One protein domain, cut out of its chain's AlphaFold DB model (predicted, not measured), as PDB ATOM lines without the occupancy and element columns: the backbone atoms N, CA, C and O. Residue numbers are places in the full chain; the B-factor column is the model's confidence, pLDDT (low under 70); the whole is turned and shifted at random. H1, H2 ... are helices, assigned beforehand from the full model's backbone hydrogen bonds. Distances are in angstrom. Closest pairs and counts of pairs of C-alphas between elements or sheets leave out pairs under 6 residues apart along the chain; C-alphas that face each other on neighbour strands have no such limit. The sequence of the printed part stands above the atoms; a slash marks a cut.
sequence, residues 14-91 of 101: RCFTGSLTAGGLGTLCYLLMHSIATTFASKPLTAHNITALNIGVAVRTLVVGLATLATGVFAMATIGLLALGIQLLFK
ATOM      1  N   ARG A  14     -41.951  47.683   9.904       59.88
ATOM      2  CA  ARG A  14     -42.478  46.301   9.992       59.88
ATOM      3  C   ARG A  14     -41.486  45.368  10.687       59.88
ATOM      4  O   ARG A  14     -41.885  44.511  11.477       59.88
ATOM      5  N   CYS A  15     -40.193  45.573  10.435       66.12
ATOM      6  CA  CYS A  15     -39.122  44.848  11.113       66.12
ATOM      7  C   CYS A  15     -39.079  45.194  12.610       66.12
ATOM      8  O   CYS A  15     -39.029  44.299  13.455       66.12
ATOM      9  N   PHE A  16     -39.214  46.480  12.941       71.88
ATOM     10  CA  PHE A  16     -39.262  46.948  14.323       71.88
ATOM     11  C   PHE A  16     -40.466  46.375  15.086       71.88
ATOM     12  O   PHE A  16     -40.310  45.860  16.191       71.88
ATOM     13  N   THR A  17     -41.657  46.363  14.470       71.19
ATOM     14  CA  THR A  17     -42.855  45.780  15.092       71.19
ATOM     15  C   THR A  17     -42.726  44.276  15.337       71.19
ATOM     16  O   THR A  17     -43.213  43.801  16.362       71.19
ATOM     17  N   GLY A  18     -42.045  43.535  14.451       67.06
ATOM     18  CA  GLY A  18     -41.823  42.088  14.588       67.06
ATOM     19  C   GLY A  18     -40.781  41.725  15.651       67.06
ATOM     20  O   GLY A  18     -40.978  40.785  16.419       67.06
ATOM     21  N   SER A  19     -39.700  42.507  15.756       70.31
ATOM     22  CA  SER A  19     -38.698  42.339  16.818       70.31
ATOM     23  C   SER A  19     -39.290  42.641  18.200       70.31
ATOM     24  O   SER A  19     -39.101  41.868  19.142       70.31
ATOM     25  N   LEU A  20     -40.095  43.707  18.301       77.00
ATOM     26  CA  LEU A  20     -40.770  44.095  19.537       77.00
ATOM     27  C   LEU A  20     -41.776  43.031  20.009       77.00
ATOM     28  O   LEU A  20     -41.816  42.709  21.196       77.00
ATOM     29  N   THR A  21     -42.565  42.446  19.098       76.75
ATOM     30  CA  THR A  21     -43.529  41.387  19.459       76.75
ATOM     31  C   THR A  21     -42.837  40.095  19.886       76.75
ATOM     32  O   THR A  21     -43.264  39.483  20.867       76.75
ATOM     33  N   ALA A  22     -41.744  39.701  19.224       74.56
ATOM     34  CA  ALA A  22     -40.957  38.533  19.620       74.56
ATOM     35  C   ALA A  22     -40.286  38.719  20.996       74.56
ATOM     36  O   ALA A  22     -40.334  37.818  21.837       74.56
ATOM     37  N   GLY A  23     -39.725  39.905  21.262       72.62
ATOM     38  CA  GLY A  23     -39.164  40.247  22.571       72.62
ATOM     39  C   GLY A  23     -40.226  40.316  23.674       72.62
ATOM     40  O   GLY A  23     -40.008  39.814  24.779       72.62
ATOM     41  N   GLY A  24     -41.408  40.862  23.368       80.88
ATOM     42  CA  GLY A  24     -42.539  40.918  24.295       80.88
ATOM     43  C   GLY A  24     -43.042  39.530  24.695       80.88
ATOM     44  O   GLY A  24     -43.185  39.254  25.883       80.88
ATOM     45  N   LEU A  25     -43.223  38.623  23.729       74.69
ATOM     46  CA  LEU A  25     -43.639  37.237  23.984       74.69
ATOM     47  C   LEU A  25     -42.611  36.448  24.808       74.69
ATOM     48  O   LEU A  25     -42.991  35.739  25.741       74.69
ATOM     49  N   GLY A  26     -41.315  36.601  24.516       72.56
ATOM     50  CA  GLY A  26     -40.247  35.974  25.303       72.56
ATOM     51  C   GLY A  26     -40.226  36.465  26.754       72.56
ATOM     52  O   GLY A  26     -40.114  35.665  27.682       72.56
ATOM     53  N   THR A  27     -40.419  37.770  26.957       74.88
ATOM     54  CA  THR A  27     -40.488  38.382  28.293       74.88
ATOM     55  C   THR A  27     -41.740  37.940  29.055       74.88
ATOM     56  O   THR A  27     -41.664  37.653  30.247       74.88
ATOM     57  N   LEU A  28     -42.883  37.811  28.376       77.62
ATOM     58  CA  LEU A  28     -44.132  37.330  28.972       77.62
ATOM     59  C   LEU A  28     -44.006  35.873  29.447       77.62
ATOM     60  O   LEU A  28     -44.441  35.531  30.546       77.62
ATOM     61  N   CYS A  29     -43.334  35.033  28.656       74.31
ATOM     62  CA  CYS A  29     -43.029  33.651  29.019       74.31
ATOM     63  C   CYS A  29     -42.016  33.572  30.182       74.31
ATOM     64  O   CYS A  29     -42.177  32.755  31.090       74.31
ATOM     65  N   TYR A  30     -41.018  34.471  30.214       70.06
ATOM     66  CA  TYR A  30     -40.082  34.616  31.337       70.06
ATOM     67  C   TYR A  30     -40.801  34.986  32.634       70.06
ATOM     68  O   TYR A  30     -40.576  34.354  33.661       70.06
ATOM     69  N   LEU A  31     -41.686  35.982  32.585       72.19
ATOM     70  CA  LEU A  31     -42.463  36.435  33.736       72.19
ATOM     71  C   LEU A  31     -43.380  35.331  34.259       72.19
ATOM     72  O   LEU A  31     -43.465  35.159  35.467       72.19
ATOM     73  N   LEU A  32     -43.999  34.540  33.377       71.75
ATOM     74  CA  LEU A  32     -44.805  33.381  33.764       71.75
ATOM     75  C   LEU A  32     -43.955  32.325  34.489       71.75
ATOM     76  O   LEU A  32     -44.301  31.912  35.593       71.75
ATOM     77  N   MET A  33     -42.810  31.946  33.915       68.50
ATOM     78  CA  MET A  33     -41.864  31.002  34.524       68.50
ATOM     79  C   MET A  33     -41.323  31.517  35.865       68.50
ATOM     80  O   MET A  33     -41.212  30.761  36.829       68.50
ATOM     81  N   HIS A  34     -41.007  32.809  35.939       67.00
ATOM     82  CA  HIS A  34     -40.537  33.459  37.154       67.00
ATOM     83  C   HIS A  34     -41.636  33.480  38.219       67.00
ATOM     84  O   HIS A  34     -41.362  33.124  39.355       67.00
ATOM     85  N   SER A  35     -42.884  33.784  37.848       66.56
ATOM     86  CA  SER A  35     -44.046  33.749  38.750       66.56
ATOM     87  C   SER A  35     -44.309  32.347  39.298       66.56
ATOM     88  O   SER A  35     -44.680  32.181  40.461       66.56
ATOM     89  N   ILE A  36     -44.080  31.327  38.468       65.31
ATOM     90  CA  ILE A  36     -44.132  29.919  38.856       65.31
ATOM     91  C   ILE A  36     -43.005  29.624  39.861       65.31
ATOM     92  O   ILE A  36     -43.276  29.126  40.951       65.31
ATOM     93  N   ALA A  37     -41.762  30.019  39.566       63.00
ATOM     94  CA  ALA A  37     -40.615  29.844  40.461       63.00
ATOM     95  C   ALA A  37     -40.775  30.579  41.809       63.00
ATOM     96  O   ALA A  37     -40.455  30.016  42.855       63.00
ATOM     97  N   THR A  38     -41.306  31.803  41.814       58.81
ATOM     98  CA  THR A  38     -41.538  32.585  43.037       58.81
ATOM     99  C   THR A  38     -42.752  32.086  43.815       58.81
ATOM    100  O   THR A  38     -42.711  32.054  45.038       58.81
ATOM    101  N   THR A  39     -43.809  31.613  43.143       58.78
ATOM    102  CA  THR A  39     -44.949  30.931  43.791       58.78
ATOM    103  C   THR A  39     -44.502  29.660  44.509       58.78
ATOM    104  O   THR A  39     -44.972  29.375  45.613       58.78
ATOM    105  N   PHE A  40     -43.547  28.927  43.930       53.38
ATOM    106  CA  PHE A  40     -42.921  27.780  44.583       53.38
ATOM    107  C   PHE A  40     -41.987  28.167  45.743       53.38
ATOM    108  O   PHE A  40     -41.756  27.336  46.615       53.38
ATOM    109  N   ALA A  41     -41.505  29.412  45.816       52.25
ATOM    110  CA  ALA A  41     -40.764  29.927  46.973       52.25
ATOM    111  C   ALA A  41     -41.686  30.317  48.149       52.25
ATOM    112  O   ALA A  41     -41.291  30.204  49.308       52.25
ATOM    113  N   SER A  42     -42.930  30.724  47.875       54.12
ATOM    114  CA  SER A  42     -43.917  31.154  48.885       54.12
ATOM    115  C   SER A  42     -44.577  30.007  49.663       54.12
ATOM    116  O   SER A  42     -45.249  30.245  50.667       54.12
ATOM    117  N   LYS A  43     -44.408  28.752  49.224       47.31
ATOM    118  CA  LYS A  43     -44.734  27.554  50.009       47.31
ATOM    119  C   LYS A  43     -43.423  26.821  50.308       47.31
ATOM    120  O   LYS A  43     -42.873  26.219  49.391       47.31
ATOM    121  N   PRO A  44     -42.907  26.855  51.551       43.09
ATOM    122  CA  PRO A  44     -41.638  26.235  51.899       43.09
ATOM    123  C   PRO A  44     -41.802  24.713  51.924       43.09
ATOM    124  O   PRO A  44     -42.020  24.101  52.963       43.09
ATOM    125  N   LEU A  45     -41.712  24.096  50.751       45.38
ATOM    126  CA  LEU A  45     -41.393  22.687  50.600       45.38
ATOM    127  C   LEU A  45     -39.940  22.637  50.140       45.38
ATOM    128  O   LEU A  45     -39.660  22.636  48.949       45.38
ATOM    129  N   THR A  46     -39.041  22.692  51.122       48.78
ATOM    130  CA  THR A  46     -37.663  22.185  51.069       48.78
ATOM    131  C   THR A  46     -36.863  22.544  49.808       48.78
ATOM    132  O   THR A  46     -36.992  21.933  48.750       48.78
ATOM    133  N   ALA A  47     -35.940  23.494  49.948       46.75
ATOM    134  CA  ALA A  47     -34.874  23.745  48.985       46.75
ATOM    135  C   ALA A  47     -34.153  22.436  48.573       46.75
ATOM    136  O   ALA A  47     -33.343  21.919  49.336       46.75
ATOM    137  N   HIS A  48     -34.455  21.882  47.388       52.34
ATOM    138  CA  HIS A  48     -33.718  20.734  46.820       52.34
ATOM    139  C   HIS A  48     -33.808  20.580  45.280       52.34
ATOM    140  O   HIS A  48     -33.270  19.632  44.719       52.34
ATOM    141  N   ASN A  49     -34.469  21.467  44.529       52.25
ATOM    142  CA  ASN A  49     -34.696  21.215  43.097       52.25
ATOM    143  C   ASN A  49     -33.777  22.035  42.186       52.25
ATOM    144  O   ASN A  49     -34.159  23.084  41.667       52.25
ATOM    145  N   ILE A  50     -32.595  21.464  41.919       57.03
ATOM    146  CA  ILE A  50     -31.684  21.791  40.803       57.03
ATOM    147  C   ILE A  50     -32.448  22.015  39.484       57.03
ATOM    148  O   ILE A  50     -32.046  22.831  38.664       57.03
ATOM    149  N   THR A  51     -33.607  21.377  39.316       58.00
ATOM    150  CA  THR A  51     -34.556  21.597  38.221       58.00
ATOM    151  C   THR A  51     -34.927  23.069  38.023       58.00
ATOM    152  O   THR A  51     -34.807  23.567  36.912       58.00
ATOM    153  N   ALA A  52     -35.317  23.812  39.063       62.81
ATOM    154  CA  ALA A  52     -35.701  25.221  38.907       62.81
ATOM    155  C   ALA A  52     -34.500  26.106  38.525       62.81
ATOM    156  O   ALA A  52     -34.622  27.027  37.716       62.81
ATOM    157  N   LEU A  53     -33.322  25.774  39.059       67.81
ATOM    158  CA  LEU A  53     -32.072  26.467  38.766       67.81
ATOM    159  C   LEU A  53     -31.610  26.208  37.320       67.81
ATOM    160  O   LEU A  53     -31.246  27.144  36.610       67.81
ATOM    161  N   ASN A  54     -31.734  24.965  36.848       69.56
ATOM    162  CA  ASN A  54     -31.453  24.568  35.468       69.56
ATOM    163  C   ASN A  54     -32.422  25.207  34.475       69.56
ATOM    164  O   ASN A  54     -31.989  25.652  33.418       69.56
ATOM    165  N   ILE A  55     -33.712  25.297  34.808       75.12
ATOM    166  CA  ILE A  55     -34.699  25.978  33.960       75.12
ATOM    167  C   ILE A  55     -34.406  27.483  33.888       75.12
ATOM    168  O   ILE A  55     -34.440  28.057  32.800       75.12
ATOM    169  N   GLY A  56     -34.034  28.117  35.006       71.12
ATOM    170  CA  GLY A  56     -33.611  29.521  35.019       71.12
ATOM    171  C   GLY A  56     -32.372  29.783  34.154       71.12
ATOM    172  O   GLY A  56     -32.341  30.742  33.380       71.12
ATOM    173  N   VAL A  57     -31.371  28.900  34.228       72.50
ATOM    174  CA  VAL A  57     -30.174  28.955  33.373       72.50
ATOM    175  C   VAL A  57     -30.521  28.701  31.905       72.50
ATOM    176  O   VAL A  57     -30.082  29.464  31.046       72.50
ATOM    177  N   ALA A  58     -31.348  27.697  31.611       75.62
ATOM    178  CA  ALA A  58     -31.768  27.351  30.254       75.62
ATOM    179  C   ALA A  58     -32.543  28.489  29.581       75.62
ATOM    180  O   ALA A  58     -32.335  28.782  28.410       75.62
ATOM    181  N   VAL A  59     -33.405  29.184  30.320       73.00
ATOM    182  CA  VAL A  59     -34.138  30.345  29.802       73.00
ATOM    183  C   VAL A  59     -33.218  31.541  29.570       73.00
ATOM    184  O   VAL A  59     -33.372  32.250  28.575       73.00
ATOM    185  N   ARG A  60     -32.232  31.773  30.446       71.62
ATOM    186  CA  ARG A  60     -31.254  32.852  30.255       71.62
ATOM    187  C   ARG A  60     -30.411  32.629  28.997       71.62
ATOM    188  O   ARG A  60     -30.149  33.583  28.269       71.62
ATOM    189  N   THR A  61     -29.997  31.393  28.727       84.00
ATOM    190  CA  THR A  61     -29.260  31.067  27.497       84.00
ATOM    191  C   THR A  61     -30.171  31.075  26.274       84.00
ATOM    192  O   THR A  61     -29.756  31.558  25.224       84.00
ATOM    193  N   LEU A  62     -31.431  30.650  26.414       83.50
ATOM    194  CA  LEU A  62     -32.444  30.738  25.362       83.50
ATOM    195  C   LEU A  62     -32.689  32.192  24.938       83.50
ATOM    196  O   LEU A  62     -32.638  32.489  23.748       83.50
ATOM    197  N   VAL A  63     -32.925  33.109  25.888       81.38
ATOM    198  CA  VAL A  63     -33.237  34.514  25.572       81.38
ATOM    199  C   VAL A  63     -32.036  35.227  24.955       81.38
ATOM    200  O   VAL A  63     -32.188  35.943  23.968       81.38
ATOM    201  N   VAL A  64     -30.830  34.968  25.475       80.69
ATOM    202  CA  VAL A  64     -29.580  35.475  24.894       80.69
ATOM    203  C   VAL A  64     -29.364  34.907  23.490       80.69
ATOM    204  O   VAL A  64     -28.999  35.654  22.582       80.69
ATOM    205  N   GLY A  65     -29.634  33.616  23.279       86.81
ATOM    206  CA  GLY A  65     -29.527  32.966  21.975       86.81
ATOM    207  C   GLY A  65     -30.500  33.545  20.946       86.81
ATOM    208  O   GLY A  65     -30.078  33.941  19.861       86.81
ATOM    209  N   LEU A  66     -31.782  33.680  21.298       84.12
ATOM    210  CA  LEU A  66     -32.808  34.284  20.440       84.12
ATOM    211  C   LEU A  66     -32.511  35.751  20.121       84.12
ATOM    212  O   LEU A  66     -32.634  36.150  18.965       84.12
ATOM    213  N   ALA A  67     -32.073  36.544  21.103       80.75
ATOM    214  CA  ALA A  67     -31.677  37.933  20.880       80.75
ATOM    215  C   ALA A  67     -30.476  38.035  19.927       80.75
ATOM    216  O   ALA A  67     -30.455  38.896  19.046       80.75
ATOM    217  N   THR A  68     -29.507  37.126  20.052       86.50
ATOM    218  CA  THR A  68     -28.340  37.064  19.161       86.50
ATOM    219  C   THR A  68     -28.744  36.668  17.741       86.50
ATOM    220  O   THR A  68     -28.299  37.307  16.791       86.50
ATOM    221  N   LEU A  69     -29.637  35.682  17.570       87.38
ATOM    222  CA  LEU A  69     -30.139  35.317  16.240       87.38
ATOM    223  C   LEU A  69     -30.954  36.446  15.607       87.38
ATOM    224  O   LEU A  69     -30.747  36.763  14.439       87.38
ATOM    225  N   ALA A  70     -31.836  37.088  16.377       82.19
ATOM    226  CA  ALA A  70     -32.611  38.233  15.912       82.19
ATOM    227  C   ALA A  70     -31.694  39.383  15.468       82.19
ATOM    228  O   ALA A  70     -31.879  39.939  14.387       82.19
ATOM    229  N   THR A  71     -30.666  39.686  16.265       83.38
ATOM    230  CA  THR A  71     -29.651  40.693  15.930       83.38
ATOM    231  C   THR A  71     -28.873  40.301  14.676       83.38
ATOM    232  O   THR A  71     -28.655  41.148  13.819       83.38
ATOM    233  N   GLY A  72     -28.506  39.027  14.512       87.00
ATOM    234  CA  GLY A  72     -27.820  38.529  13.316       87.00
ATOM    235  C   GLY A  72     -28.655  38.676  12.041       87.00
ATOM    236  O   GLY A  72     -28.166  39.193  11.036       87.00
ATOM    237  N   VAL A  73     -29.936  38.290  12.086       86.69
ATOM    238  CA  VAL A  73     -30.866  38.450  10.953       86.69
ATOM    239  C   VAL A  73     -31.083  39.931  10.636       86.69
ATOM    240  O   VAL A  73     -31.044  40.329   9.472       86.69
ATOM    241  N   PHE A  74     -31.257  40.765  11.662       80.00
ATOM    242  CA  PHE A  74     -31.416  42.206  11.493       80.00
ATOM    243  C   PHE A  74     -30.158  42.869  10.924       80.00
ATOM    244  O   PHE A  74     -30.256  43.713  10.034       80.00
ATOM    245  N   ALA A  75     -28.973  42.468  11.383       87.00
ATOM    246  CA  ALA A  75     -27.701  42.960  10.875       87.00
ATOM    247  C   ALA A  75     -27.529  42.615   9.389       87.00
ATOM    248  O   ALA A  75     -27.197  43.495   8.599       87.00
ATOM    249  N   MET A  76     -27.844  41.380   8.984       88.00
ATOM    250  CA  MET A  76     -27.821  40.982   7.571       88.00
ATOM    251  C   MET A  76     -28.815  41.783   6.724       88.00
ATOM    252  O   MET A  76     -28.459  42.264   5.649       88.00
ATOM    253  N   ALA A  77     -30.037  41.995   7.222       84.31
ATOM    254  CA  ALA A  77     -31.025  42.833   6.545       84.31
ATOM    255  C   ALA A  77     -30.552  44.291   6.416       84.31
ATOM    256  O   ALA A  77     -30.696  44.899   5.357       84.31
ATOM    257  N   THR A  78     -29.938  44.834   7.470       83.62
ATOM    258  CA  THR A  78     -29.375  46.192   7.490       83.62
ATOM    259  C   THR A  78     -28.254  46.331   6.466       83.62
ATOM    260  O   THR A  78     -28.250  47.292   5.706       83.62
ATOM    261  N   ILE A  79     -27.347  45.353   6.382       90.06
ATOM    262  CA  ILE A  79     -26.275  45.328   5.376       90.06
ATOM    263  C   ILE A  79     -26.862  45.280   3.957       90.06
ATOM    264  O   ILE A  79     -26.429  46.039   3.091       90.06
ATOM    265  N   GLY A  80     -27.877  44.442   3.716       85.31
ATOM    266  CA  GLY A  80     -28.547  44.348   2.414       85.31
ATOM    267  C   GLY A  80     -29.237  45.650   1.998       85.31
ATOM    268  O   GLY A  80     -29.085  46.099   0.862       85.31
ATOM    269  N   LEU A  81     -29.940  46.302   2.929       80.69
ATOM    270  CA  LEU A  81     -30.569  47.604   2.696       80.69
ATOM    271  C   LEU A  81     -29.542  48.722   2.520       80.69
ATOM    272  O   LEU A  81     -29.758  49.603   1.696       80.69
ATOM    273  N   LEU A  82     -28.425  48.684   3.245       85.44
ATOM    274  CA  LEU A  82     -27.339  49.647   3.084       85.44
ATOM    275  C   LEU A  82     -26.721  49.530   1.686       85.44
ATOM    276  O   LEU A  82     -26.557  50.536   1.001       85.44
ATOM    277  N   ALA A  83     -26.452  48.306   1.226       85.19
ATOM    278  CA  ALA A  83     -25.952  48.053  -0.120       85.19
ATOM    279  C   ALA A  83     -26.945  48.522  -1.198       85.19
ATOM    280  O   ALA A  83     -26.542  49.156  -2.173       85.19
ATOM    281  N   LEU A  84     -28.245  48.266  -1.008       79.31
ATOM    282  CA  LEU A  84     -29.289  48.723  -1.926       79.31
ATOM    283  C   LEU A  84     -29.464  50.250  -1.895       79.31
ATOM    284  O   LEU A  84     -29.650  50.867  -2.937       79.31
ATOM    285  N   GLY A  85     -29.361  50.870  -0.719       79.06
ATOM    286  CA  GLY A  85     -29.434  52.317  -0.530       79.06
ATOM    287  C   GLY A  85     -28.264  53.041  -1.189       79.06
ATOM    288  O   GLY A  85     -28.469  54.037  -1.874       79.06
ATOM    289  N   ILE A  86     -27.051  52.494  -1.070       84.69
ATOM    290  CA  ILE A  86     -25.871  52.992  -1.787       84.69
ATOM    291  C   ILE A  86     -26.050  52.807  -3.297       84.69
ATOM    292  O   ILE A  86     -25.763  53.733  -4.055       84.69
ATOM    293  N   GLN A  87     -26.583  51.663  -3.751       76.25
ATOM    294  CA  GLN A  87     -26.948  51.493  -5.161       76.25
ATOM    295  C   GLN A  87     -27.969  52.538  -5.610       76.25
ATOM    296  O   GLN A  87     -27.814  53.068  -6.697       76.25
ATOM    297  N   LEU A  88     -28.977  52.871  -4.803       74.69
ATOM    298  CA  LEU A  88     -29.971  53.900  -5.120       74.69
ATOM    299  C   LEU A  88     -29.364  55.305  -5.197       74.69
ATOM    300  O   LEU A  88     -29.757  56.097  -6.051       74.69
ATOM    301  N   LEU A  89     -28.410  55.602  -4.312       76.31
ATOM    302  CA  LEU A  89     -27.732  56.892  -4.235       76.31
ATOM    303  C   LEU A  89     -26.802  57.113  -5.436       76.31
ATOM    304  O   LEU A  89     -26.758  58.208  -5.987       76.31
ATOM    305  N   PHE A  90     -26.096  56.064  -5.871       74.38
ATOM    306  CA  PHE A  90     -25.231  56.110  -7.055       74.38
ATOM    307  C   PHE A  90     -25.977  55.865  -8.374       74.38
ATOM    308  O   PHE A  90     -25.558  56.373  -9.409       74.38
ATOM    309  N   LYS A  91     -27.079  55.108  -8.357       60.56
ATOM    310  CA  LYS A  91     -27.902  54.767  -9.530       60.56
ATOM    311  C   LYS A  91     -29.212  55.555  -9.572       60.56
ATOM    312  O   LYS A  91     -30.205  55.002 -10.023       60.56
TER     313      LYS A  91
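AT A GLANCE: This is residues 14 to 91 of the 101 residues of the protein "DUF3082 domain-containing protein" of Spirulina sp. SIO3F2 (UniProt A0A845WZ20). Two long helices, H1 and then the longer H2, run side by side as a loosely closed helical hairpin. The loop of residues 42 to 49 joins them at one end, and residues 78 to 91 stick out at the other. The printed part has 78 residues, 69 of them in these two helices, with no named strand: all helix. It is extended, with a radius of gyration of the C-alphas of 19.7 A, a rod spanning 69 by 20 by 8 A.

IN THESE COORDINATES: H1, residues 14 to 41, is 40.5 A long and begins at C-alpha 14 (-42.478, 46.301, 9.992). H2, residues 50 to 90, is 59.2 A long and ends at C-alpha 90 (-25.231, 56.110, -7.055).

HOW THE PARTS SIT: H1 and H2 touch, H2 with residues 52 to 70 alone; the closest C-alphas, of Ala 37 and Ala 52, are 6.9 A apart. They run opposite ways at a shallow tilt of 8 degrees. In both, every O i to N i+4 pair is within hydrogen-bond range.

THE WHOLE: The farthest C-alphas, of Thr 46 and Lys 91, are 69.5 A apart. The printed part has no cut, and the link is short. Residues 14 to 15, 18, 33 to 54 and 91 are under pLDDT 70.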